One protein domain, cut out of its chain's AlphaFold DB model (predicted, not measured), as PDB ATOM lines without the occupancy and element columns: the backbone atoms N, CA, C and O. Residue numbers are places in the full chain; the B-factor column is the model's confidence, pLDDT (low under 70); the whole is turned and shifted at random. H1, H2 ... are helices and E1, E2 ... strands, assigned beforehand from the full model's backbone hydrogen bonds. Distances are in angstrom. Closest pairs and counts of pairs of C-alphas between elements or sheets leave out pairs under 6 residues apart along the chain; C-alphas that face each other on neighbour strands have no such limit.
ATOM      1  N   THR A  29      22.559  62.624  14.498       95.62
ATOM      2  CA  THR A  29      23.700  63.352  15.045       95.62
ATOM      3  C   THR A  29      23.245  64.347  16.105       95.62
ATOM      4  O   THR A  29      22.095  64.795  16.116       95.62
ATOM      5  N   LEU A  30      24.159  64.703  17.002       95.62
ATOM      6  CA  LEU A  30      24.022  65.826  17.918       95.62
ATOM      7  C   LEU A  30      24.716  67.046  17.313       95.62
ATOM      8  O   LEU A  30      25.891  67.005  16.970       95.62
ATOM      9  N   THR A  31      23.990  68.150  17.197       93.62
ATOM     10  CA  THR A  31      24.542  69.441  16.777       93.62
ATOM     11  C   THR A  31      24.484  70.418  17.935       93.62
ATOM     12  O   THR A  31      23.459  70.500  18.612       93.62
ATOM     13  N   GLU A  32      25.565  71.154  18.164       93.75
ATOM     14  CA  GLU A  32      25.592  72.194  19.190       93.75
ATOM     15  C   GLU A  32      24.753  73.403  18.751       93.75
ATOM     16  O   GLU A  32      24.772  73.804  17.585       93.75
ATOM     17  N   ALA A  33      24.013  73.980  19.692       93.06
ATOM     18  CA  ALA A  33      23.265  75.214  19.525       93.06
ATOM     19  C   ALA A  33      23.434  76.111  20.757       93.06
ATOM     20  O   ALA A  33      23.779  75.652  21.847       93.06
ATOM     21  N   TYR A  34      23.192  77.407  20.570       94.75
ATOM     22  CA  TYR A  34      23.413  78.430  21.589       94.75
ATOM     23  C   TYR A  34      22.151  79.268  21.782       94.75
ATOM     24  O   TYR A  34      21.537  79.710  20.809       94.75
ATOM     25  N   SER A  35      21.776  79.493  23.040       91.88
ATOM     26  CA  SER A  35      20.736  80.440  23.448       91.88
ATOM     27  C   SER A  35      21.302  81.445  24.456       91.88
ATOM     28  O   SER A  35      22.458  81.349  24.873       91.88
ATOM     29  N   ALA A  36      20.473  82.401  24.884       93.88
ATOM     30  CA  ALA A  36      20.814  83.310  25.980       93.88
ATOM     31  C   ALA A  36      21.119  82.575  27.306       93.88
ATOM     32  O   ALA A  36      21.787  83.133  28.171       93.88
ATOM     33  N   GLU A  37      20.665  81.326  27.453       91.12
ATOM     34  CA  GLU A  37      20.863  80.473  28.633       91.12
ATOM     35  C   GLU A  37      22.127  79.597  28.523       91.12
ATOM     36  O   GLU A  37      22.502  78.926  29.483       91.12
ATOM     37  N   GLY A  38      22.813  79.618  27.373       93.19
ATOM     38  CA  GLY A  38      24.068  78.909  27.136       93.19
ATOM     39  C   GLY A  38      24.002  77.869  26.017       93.19
ATOM     40  O   GLY A  38      23.159  77.929  25.120       93.19
ATOM     41  N   ARG A  39      24.955  76.927  26.044       93.88
ATOM     42  CA  ARG A  39      25.064  75.845  25.053       93.88
ATOM     43  C   ARG A  39      24.067  74.727  25.342       93.88
ATOM     44  O   ARG A  39      23.913  74.307  26.489       93.88
ATOM     45  N   PHE A  40      23.468  74.183  24.294       93.38
ATOM     46  CA  PHE A  40      22.633  72.990  24.359       93.38
ATOM     47  C   PHE A  40      22.816  72.133  23.102       93.38
ATOM     48  O   PHE A  40      23.346  72.587  22.089       93.38
ATOM     49  N   TRP A  41      22.399  70.871  23.171       93.88
ATOM     50  CA  TRP A  41      22.524  69.923  22.065       93.88
ATOM     51  C   TRP A  41      21.174  69.697  21.403       93.88
ATOM     52  O   TRP A  41      20.170  69.472  22.074       93.88
ATOM     53  N   ILE A  42      21.165  69.718  20.075       95.44
ATOM     54  CA  ILE A  42      20.001  69.381  19.262       95.44
ATOM     55  C   ILE A  42      20.275  68.049  18.581       95.44
ATOM     56  O   ILE A  42      21.217  67.932  17.798       95.44
ATOM     57  N   GLN A  43      19.424  67.059  18.840       96.31
ATOM     58  CA  GLN A  43      19.416  65.817  18.079       96.31
ATOM     59  C   GLN A  43      18.736  66.024  16.725       96.31
ATOM     60  O   GLN A  43      17.634  66.569  16.637       96.31
ATOM     61  N   ARG A  44      19.363  65.515  15.668       94.88
ATOM     62  CA  ARG A  44      18.770  65.380  14.335       94.88
ATOM     63  C   ARG A  44      18.798  63.917  13.925       94.88
ATOM     64  O   ARG A  44      19.863  63.320  13.924       94.88
ATOM     65  N   GLY A  45      17.660  63.342  13.542       95.25
ATOM     66  CA  GLY A  45      17.564  61.925  13.165       95.25
ATOM     67  C   GLY A  45      17.382  60.976  14.357       95.25
ATOM     68  O   GLY A  45      17.008  61.400  15.451       95.25
ATOM     69  N   LYS A  46      17.593  59.675  14.127       95.81
ATOM     70  CA  LYS A  46      17.331  58.607  15.108       95.81
ATOM     71  C   LYS A  46      18.495  58.443  16.081       95.81
ATOM     72  O   LYS A  46      19.644  58.427  15.658       95.81
ATOM     73  N   ASP A  47      18.200  58.240  17.356       95.81
ATOM     74  CA  ASP A  47      19.219  57.781  18.294       95.81
ATOM     75  C   ASP A  47      19.315  56.254  18.226       95.81
ATOM     76  O   ASP A  47      18.381  55.555  18.618       95.81
ATOM     77  N   LEU A  48      20.420  55.741  17.681       95.88
ATOM     78  CA  LEU A  48      20.708  54.307  17.607       95.88
ATOM     79  C   LEU A  48      21.778  53.886  18.621       95.88
ATOM     80  O   LEU A  48      22.209  52.736  18.600       95.88
ATOM     81  N   THR A  49      22.209  54.781  19.518       94.31
ATOM     82  CA  THR A  49      23.308  54.512  20.461       94.31
ATOM     83  C   THR A  49      23.030  53.341  21.397       94.31
ATOM     84  O   THR A  49      23.974  52.664  21.802       94.31
ATOM     85  N   LYS A  50      21.749  53.089  21.694       94.25
ATOM     86  CA  LYS A  50      21.249  52.025  22.580       94.25
ATOM     87  C   LYS A  50      20.688  50.806  21.842       94.25
ATOM     88  O   LYS A  50      19.932  50.044  22.428       94.25
ATOM     89  N   ILE A  51      20.968  50.653  20.550       94.88
ATOM     90  CA  ILE A  51      20.589  49.430  19.840       94.88
ATOM     91  C   ILE A  51      21.513  48.294  20.281       94.88
ATOM     92  O   ILE A  51      22.733  48.403  20.154       94.88
ATOM     93  N   ASP A  52      20.907  47.206  20.753       94.75
ATOM     94  CA  ASP A  52      21.615  46.062  21.338       94.75
ATOM     95  C   ASP A  52      22.107  45.048  20.302       94.75
ATOM     96  O   ASP A  52      22.964  44.227  20.606       94.75
ATOM     97  N   SER A  53      21.587  45.078  19.073       95.12
ATOM     98  CA  SER A  53      21.929  44.093  18.043       95.12
ATOM     99  C   SER A  53      22.120  44.739  16.678       95.12
ATOM    100  O   SER A  53      21.320  45.568  16.246       95.12
ATOM    101  N   LEU A  54      23.172  44.326  15.976       94.81
ATOM    102  CA  LEU A  54      23.460  44.722  14.604       94.81
ATOM    103  C   LEU A  54      23.579  43.466  13.743       94.81
ATOM    104  O   LEU A  54      24.557  42.727  13.844       94.81
ATOM    105  N   VAL A  55      22.586  43.251  12.880       94.88
ATOM    106  CA  VAL A  55      22.584  42.137  11.930       94.88
ATOM    107  C   VAL A  55      23.280  42.565  10.639       94.88
ATOM    108  O   VAL A  55      22.837  43.480   9.943       94.88
ATOM    109  N   ALA A  56      24.382  41.897  10.332       93.38
ATOM    110  CA  ALA A  56      25.131  41.989   9.096       93.38
ATOM    111  C   ALA A  56      24.615  40.935   8.112       93.38
ATOM    112  O   ALA A  56      24.575  39.751   8.429       93.38
ATOM    113  N   THR A  57      24.239  41.357   6.909       92.62
ATOM    114  CA  THR A  57      23.726  40.468   5.859       92.62
ATOM    115  C   THR A  57      24.288  40.872   4.496       92.62
ATOM    116  O   THR A  57      24.508  42.058   4.230       92.62
ATOM    117  N   GLY A  58      24.525  39.875   3.644       84.44
ATOM    118  CA  GLY A  58      24.903  40.030   2.242       84.44
ATOM    119  C   GLY A  58      26.346  40.447   1.933       84.44
ATOM    120  O   GLY A  58      27.127  40.889   2.776       84.44
ATOM    121  N   GLY A  59      26.691  40.318   0.648       81.19
ATOM    122  CA  GLY A  59      27.887  40.897   0.033       81.19
ATOM    123  C   GLY A  59      29.214  40.520   0.703       81.19
ATOM    124  O   GLY A  59      29.446  39.374   1.079       81.19
ATOM    125  N   ALA A  60      30.106  41.507   0.835       79.56
ATOM    126  CA  ALA A  60      31.464  41.334   1.359       79.56
ATOM    127  C   ALA A  60      31.533  40.901   2.837       79.56
ATOM    128  O   ALA A  60      32.617  40.566   3.308       79.56
ATOM    129  N   LEU A  61      30.410  40.920   3.563       80.38
ATOM    130  CA  LEU A  61      30.321  40.499   4.962       80.38
ATOM    131  C   LEU A  61      30.204  38.976   5.069       80.38
ATOM    132  O   LEU A  61      30.866  38.370   5.899       80.38
ATOM    133  N   VAL A  62      29.414  38.356   4.192       76.94
ATOM    134  CA  VAL A  62      29.157  36.906   4.224       76.94
ATOM    135  C   VAL A  62      30.337  36.106   3.666       76.94
ATOM    136  O   VAL A  62      30.689  35.058   4.190       76.94
ATOM    137  N   TYR A  63      31.010  36.621   2.634       72.25
ATOM    138  CA  TYR A  63      32.091  35.902   1.942       72.25
ATOM    139  C   TYR A  63      33.496  36.176   2.499       72.25
ATOM    140  O   TYR A  63      34.494  35.951   1.805       72.25
ATOM    141  N   ARG A  64      33.603  36.702   3.724       72.56
ATOM    142  CA  ARG A  64      34.884  37.050   4.350       72.56
ATOM    143  C   ARG A  64      35.280  36.047   5.421       72.56
ATOM    144  O   ARG A  64      34.449  35.599   6.194       72.56
ATOM    145  N   ALA A  65      36.583  35.781   5.515       76.25
ATOM    146  CA  ALA A  65      37.134  34.935   6.574       76.25
ATOM    147  C   ALA A  65      37.011  35.570   7.973       76.25
ATOM    148  O   ALA A  65      36.944  34.853   8.962       76.25
ATOM    149  N   ASP A  66      36.992  36.903   8.041       87.12
ATOM    150  CA  ASP A  66      36.881  37.656   9.290       87.12
ATOM    151  C   ASP A  66      35.904  38.837   9.108       87.12
ATOM    152  O   ASP A  66      36.312  39.940   8.708       87.12
ATOM    153  N   PRO A  67      34.593  38.578   9.269       91.00
ATOM    154  CA  PRO A  67      33.551  39.599   9.211       91.00
ATOM    155  C   PRO A  67      33.462  40.424  10.498       91.00
ATOM    156  O   PRO A  67      33.039  41.578  10.451       91.00
ATOM    157  N   GLU A  68      33.881  39.862  11.634       92.56
ATOM    158  CA  GLU A  68      33.826  40.524  12.935       92.56
ATOM    159  C   GLU A  68      34.729  41.760  12.957       92.56
ATOM    160  O   GLU A  68      34.250  42.860  13.246       92.56
ATOM    161  N   SER A  69      36.002  41.624  12.565       92.44
ATOM    162  CA  SER A  69      36.922  42.770  12.531       92.44
ATOM    163  C   SER A  69      36.446  43.878  11.593       92.44
ATOM    164  O   SER A  69      36.532  45.057  11.934       92.44
ATOM    165  N   LEU A  70      35.875  43.515  10.442       92.62
ATOM    166  CA  LEU A  70      35.331  44.462   9.469       92.62
ATOM    167  C   LEU A  70      34.176  45.270  10.069       92.62
ATOM    168  O   LEU A  70      34.142  46.494   9.922       92.62
ATOM    169  N   LEU A  71      33.239  44.608  10.753       93.56
ATOM    170  CA  LEU A  71      32.113  45.273  11.408       93.56
ATOM    171  C   LEU A  71      32.576  46.165  12.561       93.56
ATOM    172  O   LEU A  71      32.102  47.296  12.674       93.56
ATOM    173  N   ILE A  72      33.534  45.700  13.370       93.56
ATOM    174  CA  ILE A  72      34.161  46.504  14.428       93.56
ATOM    175  C   ILE A  72      34.794  47.766  13.828       93.56
ATOM    176  O   ILE A  72      34.563  48.871  14.324       93.56
ATOM    177  N   ASP A  73      35.538  47.636  12.732       93.19
ATOM    178  CA  ASP A  73      36.162  48.775  12.059       93.19
ATOM    179  C   ASP A  73      35.141  49.710  11.403       93.19
ATOM    180  O   ASP A  73      35.348  50.925  11.383       93.19
ATOM    181  N   GLY A  74      34.005  49.193  10.935       92.31
ATOM    182  CA  GLY A  74      32.877  50.007  10.477       92.31
ATOM    183  C   GLY A  74      32.193  50.786  11.607       92.31
ATOM    184  O   GLY A  74      31.818  51.946  11.419       92.31
ATOM    185  N   LEU A  75      32.077  50.180  12.794       91.94
ATOM    186  CA  LEU A  75      31.472  50.774  13.994       91.94
ATOM    187  C   LEU A  75      32.370  51.789  14.702       91.94
ATOM    188  O   LEU A  75      31.856  52.668  15.397       91.94
ATOM    189  N   ARG A  76      33.697  51.694  14.541       86.12
ATOM    190  CA  ARG A  76      34.682  52.628  15.114       86.12
ATOM    191  C   ARG A  76      34.529  54.028  14.529       86.12
ATOM    192  O   ARG A  76      35.314  54.458  13.685       86.12
ATOM    193  N   LEU A  77      33.527  54.770  14.978       73.50
ATOM    194  CA  LEU A  77      33.336  56.174  14.654       73.50
ATOM    195  C   LEU A  77      34.134  57.034  15.628       73.50
ATOM    196  O   LEU A  77      33.920  56.992  16.834       73.50
ATOM    197  N   GLY A  78      35.050  57.836  15.085       72.06
ATOM    198  CA  GLY A  78      35.789  58.837  15.858       72.06
ATOM    199  C   GLY A  78      34.954  60.068  16.222       72.06
ATOM    200  O   GLY A  78      35.470  60.973  16.867       72.06
ATOM    201  N   ASP A  79      33.686  60.119  15.799       84.19
ATOM    202  CA  ASP A  79      32.786  61.239  16.046       84.19
ATOM    203  C   ASP A  79      31.859  60.940  17.242       84.19
ATOM    204  O   ASP A  79      30.915  60.148  17.111       84.19
ATOM    205  N   PRO A  80      32.087  61.560  18.416       83.62
ATOM    206  CA  PRO A  80      31.221  61.376  19.577       83.62
ATOM    207  C   PRO A  80      29.806  61.921  19.346       83.62
ATOM    208  O   PRO A  80      28.878  61.470  20.016       83.62
ATOM    209  N   LEU A  81      29.621  62.836  18.388       91.31
ATOM    210  CA  LEU A  81      28.332  63.444  18.063       91.31
ATOM    211  C   LEU A  81      27.471  62.567  17.150       91.31
ATOM    212  O   LEU A  81      26.290  62.859  16.963       91.31
ATOM    213  N   SER A  82      28.019  61.486  16.596       93.31
ATOM    214  CA  SER A  82      27.243  60.510  15.837       93.31
ATOM    215  C   SER A  82      26.446  59.601  16.776       93.31
ATOM    216  O   SER A  82      26.991  59.057  17.738       93.31
ATOM    217  N   LEU A  83      25.155  59.418  16.494       95.75
ATOM    218  CA  LEU A  83      24.243  58.596  17.297       95.75
ATOM    219  C   LEU A  83      24.131  57.154  16.783       95.75
ATOM    220  O   LEU A  83      23.054  56.561  16.787       95.75
ATOM    221  N   THR A  84      25.227  56.592  16.282       95.19
ATOM    222  CA  THR A  84      25.302  55.188  15.853       95.19
ATOM    223  C   THR A  84      25.382  54.231  17.042       95.19
ATOM    224  O   THR A  84      25.776  54.658  18.133       95.19
ATOM    225  N   PRO A  85      25.091  52.930  16.842       94.94
ATOM    226  CA  PRO A  85      25.267  51.911  17.875       94.94
ATOM    227  C   PRO A  85      26.664  51.955  18.495       94.94
ATOM    228  O   PRO A  85      27.659  52.100  17.783       94.94
ATOM    229  N   ARG A  86      26.735  51.863  19.828       91.38
ATOM    230  CA  ARG A  86      28.004  51.949  20.570       91.38
ATOM    231  C   ARG A  86      28.629  50.583  20.813       91.38
ATOM    232  O   ARG A  86      29.820  50.415  20.576       91.38
ATOM    233  N   GLN A  87      27.833  49.637  21.301       91.06
ATOM    234  CA  GLN A  87      28.272  48.283  21.641       91.06
ATOM    235  C   GLN A  87      27.177  47.260  21.297       91.06
ATOM    236  O   GLN A  87      26.695  46.571  22.192       91.06
ATOM    237  N   PRO A  88      26.723  47.188  20.030       94.81
ATOM    238  CA  PRO A  88      25.748  46.179  19.650       94.81
ATOM    239  C   PRO A  88      26.399  44.791  19.651       94.81
ATOM    240  O   PRO A  88      27.556  44.637  19.256       94.81
ATOM    241  N   GLN A  89      25.627  43.767  19.997       95.94
ATOM    242  CA  GLN A  89      25.943  42.396  19.631       95.94
ATOM    243  C   GLN A  89      25.946  42.286  18.105       95.94
ATOM    244  O   GLN A  89      24.968  42.634  17.435       95.94
ATOM    245  N   LEU A  90      27.056  41.809  17.556       95.50
ATOM    246  CA  LEU A  90      27.190  41.574  16.127       95.50
ATOM    247  C   LEU A  90      26.573  40.222  15.784       95.50
ATOM    248  O   LEU A  90      26.837  39.230  16.456       95.50
ATOM    249  N   ILE A  91      25.749  40.186  14.746       95.88
ATOM    250  CA  ILE A  91      25.084  38.971  14.272       95.88
ATOM    251  C   ILE A  91      25.291  38.893  12.765       95.88
ATOM    252  O   ILE A  91      25.088  39.884  12.071       95.88
ATOM    253  N   LEU A  92      25.686  37.738  12.250       95.19
ATOM    254  CA  LEU A  92      25.895  37.497  10.831       95.19
ATOM    255  C   LEU A  92      24.808  36.581  10.274       95.19
ATOM    256  O   LEU A  92      24.626  35.462  10.748       95.19
ATOM    257  N   ASP A  93      24.146  37.038   9.219       95.00
ATOM    258  CA  ASP A  93      23.351  36.207   8.316       95.00
ATOM    259  C   ASP A  93      24.290  35.467   7.352       95.00
ATOM    260  O   ASP A  93      24.543  35.921   6.234       95.00
ATOM    261  N   HIS A  94      24.883  34.371   7.824       91.38
ATOM    262  CA  HIS A  94      25.995  33.699   7.139       91.38
ATOM    263  C   HIS A  94      25.580  32.910   5.890       91.38
ATOM    264  O   HIS A  94      26.419  32.657   5.031       91.38
ATOM    265  N   GLU A  95      24.298  32.570   5.757       91.75
ATOM    266  CA  GLU A  95      23.741  31.952   4.545       91.75
ATOM    267  C   GLU A  95      23.109  32.991   3.601       91.75
ATOM    268  O   GLU A  95      22.632  32.657   2.519       91.75
ATOM    269  N   TYR A  96      23.116  34.273   3.987       92.94
ATOM    270  CA  TYR A  96      22.459  35.360   3.261       92.94
ATOM    271  C   TYR A  96      20.963  35.082   2.992       92.94
ATOM    272  O   TYR A  96      20.446  35.368   1.910       92.94
ATOM    273  N   LEU A  97      20.261  34.505   3.971       93.56
ATOM    274  CA  LEU A  97      18.872  34.050   3.841       93.56
ATOM    275  C   LEU A  97      17.857  34.951   4.542       93.56
ATOM    276  O   LEU A  97      16.655  34.718   4.401       93.56
ATOM    277  N   LEU A  98      18.286  36.012   5.234       94.62
ATOM    278  CA  LEU A  98      17.375  36.871   5.997       94.62
ATOM    279  C   LEU A  98      16.235  37.451   5.142       94.62
ATOM    280  O   LEU A  98      15.104  37.569   5.612       94.62
ATOM    281  N   TYR A  99      16.499  37.762   3.868       93.50
ATOM    282  CA  TYR A  99      15.460  38.242   2.952       93.50
ATOM    283  C   TYR A  99      14.391  37.171   2.666       93.50
ATOM    284  O   TYR A  99      13.203  37.483   2.633       93.50
ATOM    285  N   ALA A 100      14.802  35.914   2.471       94.19
ATOM    286  CA  ALA A 100      13.905  34.804   2.160       94.19
ATOM    287  C   ALA A 100      13.084  34.410   3.391       94.19
ATOM    288  O   ALA A 100      11.877  34.205   3.291       94.19
ATOM    289  N   ILE A 101      13.724  34.402   4.562       96.12
ATOM    290  CA  ILE A 101      13.076  34.229   5.867       96.12
ATOM    291  C   ILE A 101      11.960  35.262   6.048       96.12
ATOM    292  O   ILE A 101      10.837  34.900   6.393       96.12
ATOM    293  N   GLY A 102      12.242  36.538   5.762       95.19
ATOM    294  CA  GLY A 102      11.252  37.610   5.871       95.19
ATOM    295  C   GLY A 102      10.022  37.396   4.983       95.19
ATOM    296  O   GLY A 102       8.909  37.685   5.414       95.19
ATOM    297  N   LEU A 103      10.200  36.843   3.778       95.88
ATOM    298  CA  LEU A 103       9.092  36.498   2.876       95.88
ATOM    299  C   LEU A 103       8.269  35.304   3.380       95.88
ATOM    300  O   LEU A 103       7.062  35.253   3.157       95.88
ATOM    301  N   LEU A 104       8.910  34.340   4.047       96.44
ATOM    302  CA  LEU A 104       8.239  33.161   4.598       96.44
ATOM    303  C   LEU A 104       7.486  33.460   5.895       96.44
ATOM    304  O   LEU A 104       6.501  32.785   6.177       96.44
ATOM    305  N   ALA A 105       7.919  34.458   6.667       96.62
ATOM    306  CA  ALA A 105       7.453  34.697   8.031       96.62
ATOM    307  C   ALA A 105       5.931  34.888   8.169       96.62
ATOM    308  O   ALA A 105       5.367  34.504   9.190       96.62
ATOM    309  N   GLU A 106       5.255  35.443   7.159       94.69
ATOM    310  CA  GLU A 106       3.800  35.651   7.206       94.69
ATOM    311  C   GLU A 106       3.011  34.343   7.017       94.69
ATOM    312  O   GLU A 106       2.018  34.114   7.704       94.69
ATOM    313  N   GLY A 107       3.452  33.472   6.103       97.31
ATOM    314  CA  GLY A 107       2.751  32.224   5.772       97.31
ATOM    315  C   GLY A 107       3.247  30.995   6.537       97.31
ATOM    316  O   GLY A 107       2.495  30.043   6.727       97.31
ATOM    317  N   TYR A 108       4.506  31.018   6.973       97.88
ATOM    318  CA  TYR A 108       5.208  29.901   7.606       97.88
ATOM    319  C   TYR A 108       6.093  30.401   8.764       97.88
ATOM    320  O   TYR A 108       7.317  30.251   8.712       97.88
ATOM    321  N   PRO A 109       5.503  30.998   9.818       97.31
ATOM    322  CA  PRO A 109       6.261  31.597  10.918       97.31
ATOM    323  C   PRO A 109       7.169  30.595  11.641       97.31
ATOM    324  O   PRO A 109       8.308  30.932  11.943       97.31
ATOM    325  N   GLU A 110       6.718  29.352  11.844       97.75
ATOM    326  CA  GLU A 110       7.529  28.302  12.488       97.75
ATOM    327  C   GLU A 110       8.770  27.941  11.656       97.75
ATOM    328  O   GLU A 110       9.857  27.751  12.192       97.75
ATOM    329  N   VAL A 111       8.634  27.900  10.326       97.25
ATOM    330  CA  VAL A 111       9.765  27.640   9.423       97.25
ATOM    331  C   VAL A 111      10.729  28.823   9.429       97.25
ATOM    332  O   VAL A 111      11.941  28.628   9.480       97.25
ATOM    333  N   ALA A 112      10.208  30.052   9.403       97.62
ATOM    334  CA  ALA A 112      11.028  31.256   9.473       97.62
ATOM    335  C   ALA A 112      11.810  31.339  10.795       97.62
ATOM    336  O   ALA A 112      12.976  31.721  10.781       97.62
ATOM    337  N   GLU A 113      11.204  30.943  11.918       96.94
ATOM    338  CA  GLU A 113      11.877  30.889  13.217       96.94
ATOM    339  C   GLU A 113      13.045  29.896  13.218       96.94
ATOM    340  O   GLU A 113      14.154  30.269  13.607       96.94
ATOM    341  N   VAL A 114      12.825  28.666  12.738       97.56
ATOM    342  CA  VAL A 114      13.888  27.652  12.625       97.56
ATOM    343  C   VAL A 114      15.036  28.178  11.765       97.56
ATOM    344  O   VAL A 114      16.190  28.133  12.183       97.56
ATOM    345  N   LEU A 115      14.721  28.761  10.606       97.12
ATOM    346  CA  LEU A 115      15.736  29.322   9.721       97.12
ATOM    347  C   LEU A 115      16.512  30.470  10.380       97.12
ATOM    348  O   LEU A 115      17.724  30.525  10.230       97.12
ATOM    349  N   ILE A 116      15.868  31.353  11.151       95.75
ATOM    350  CA  ILE A 116      16.576  32.406  11.901       95.75
ATOM    351  C   ILE A 116      17.586  31.801  12.877       95.75
ATOM    352  O   ILE A 116      18.719  32.274  12.948       95.75
ATOM    353  N   GLN A 117      17.180  30.777  13.631       95.38
ATOM    354  CA  GLN A 117      18.041  30.125  14.622       95.38
ATOM    355  C   GLN A 117      19.226  29.409  13.968       95.38
ATOM    356  O   GLN A 117      20.315  29.373  14.540       95.38
ATOM    357  N   GLU A 118      19.020  28.858  12.774       95.50
ATOM    358  CA  GLU A 118      20.062  28.179  12.014       95.50
ATOM    359  C   GLU A 118      20.999  29.155  11.301       95.50
ATOM    360  O   GLU A 118      22.193  28.876  11.255       95.50
ATOM    361  N   THR A 119      20.502  30.286  10.772       94.94
ATOM    362  CA  THR A 119      21.263  31.164   9.861       94.94
ATOM    363  C   THR A 119      21.804  32.453  10.486       94.94
ATOM    364  O   THR A 119      22.757  33.028   9.953       94.94
ATOM    365  N   LEU A 120      21.249  32.942  11.600       95.38
ATOM    366  CA  LEU A 120      21.754  34.141  12.275       95.38
ATOM    367  C   LEU A 120      22.727  33.766  13.394       95.38
ATOM    368  O   LEU A 120      22.330  33.366  14.486       95.38
ATOM    369  N   MET A 121      24.023  33.942  13.135       93.69
ATOM    370  CA  MET A 121      25.083  33.572  14.072       93.69
ATOM    371  C   MET A 121      25.648  34.799  14.793       93.69
ATOM    372  O   MET A 121      26.083  35.738  14.127       93.69
ATOM    373  N   PRO A 122      25.700  34.819  16.134       94.44
ATOM    374  CA  PRO A 122      26.414  35.868  16.844       94.44
ATOM    375  C   PRO A 122      27.914  35.812  16.517       94.44
ATOM    376  O   PRO A 122      28.507  34.734  16.448       94.44
ATOM    377  N   LEU A 123      28.517  36.981  16.320       91.19
ATOM    378  CA  LEU A 123      29.958  37.168  16.170       91.19
ATOM    379  C   LEU A 123      30.542  37.686  17.489       91.19
ATOM    380  O   LEU A 123      29.896  38.472  18.187       91.19
TER     381      LEU A 123
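Overview. This is residues 29 to 123 of the 125 residues of an uncharacterized protein of Peptococcaceae bacterium (UniProt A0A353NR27). A small three-stranded sheet, E3, E4 and E5, has helix H2 over one face, while a helical hairpin of H3 and H4 reaches away from it. A two-stranded hairpin, E1 and E2, makes a separate arm at the opposite end of the longest axis, and the unnamed residues 76 to 88 swing out from H2 towards that arm and fold back into E4. The 95 printed residues hold four named helices and five named strands, in the order E1 E2 E3 H1 H2 E4 H3 H4 E5; the class is mixed, helices and strands. The larger sheet runs E3, E4, E5 and is mixed; the pair E1 and E2 is antiparallel. The whole is loose, with a radius of gyration of the C-alphas of 18.1 A, and its outline is flat, spanning 59 by 33 by 18 A.

Arrangement. In the larger sheet, E4, residues 89 to 93, is the inner strand. E3, residues 53 to 57, is its parallel neighbour at 24 degrees, with N 56 and O 91 within hydrogen-bond range at 2.8 A. E5, residues 120 to 123, is its antiparallel neighbour at 136 degrees, with N 92 and O 121 at 2.8 A. H2, residues 67 to 75, lies over E3 and E4 at a height over the sheet of 9.7 A, slantwise to the strands at 54 degrees to E4 on the local plane; the closest C-alphas of H2 and E4 are those of Glu 68 and Leu 90, 7.4 A apart. H1, residues 59 to 62, only grazes the sheet and is close to H2 but not clearly touching, with the C-alphas of Leu 61 and Pro 67 5.4 A apart. E3, H1 with H2, and E4 form a strand-helix-strand unit, two parallel neighbour strands with helices between, whose crossover is right-handed. H3, residues 98 to 104, and H4, residues 109 to 119, form a helical hairpin: they touch, closest at the C-alphas of Ile 101 and Ala 112, 5.1 A, at a shallow tilt of 17 degrees, opposite ways. E1, residues 29 to 35, and E2, residues 38 to 44, form an antiparallel hairpin at 148 degrees, with N 31 and O 42 at 2.8 A; E2 and E3 are apart. Every O i to N i+4 pair is within hydrogen-bond range in H2, H3 and H4; H1 is too short for one.

Along the chain. E1 begins at C-alpha 29 (23.700, 63.352, 15.045) and is 19.3 A long; E2 is 19.4 A. E3 measures 12.8 A and E4 13.2 A. H2 is 12.3 A long and H4 15.0 A. E5 ends at C-alpha 123 (29.958, 37.168, 16.170).

Size, cuts and confidence. The C-alphas farthest apart are those of Ala 36 and Val 111, 59.1 A. The printed part has no cut; the link from H2 to E4 is long, with 13 residues. Mean pLDDT of the printed part is 92.3, and no printed residue is under 70.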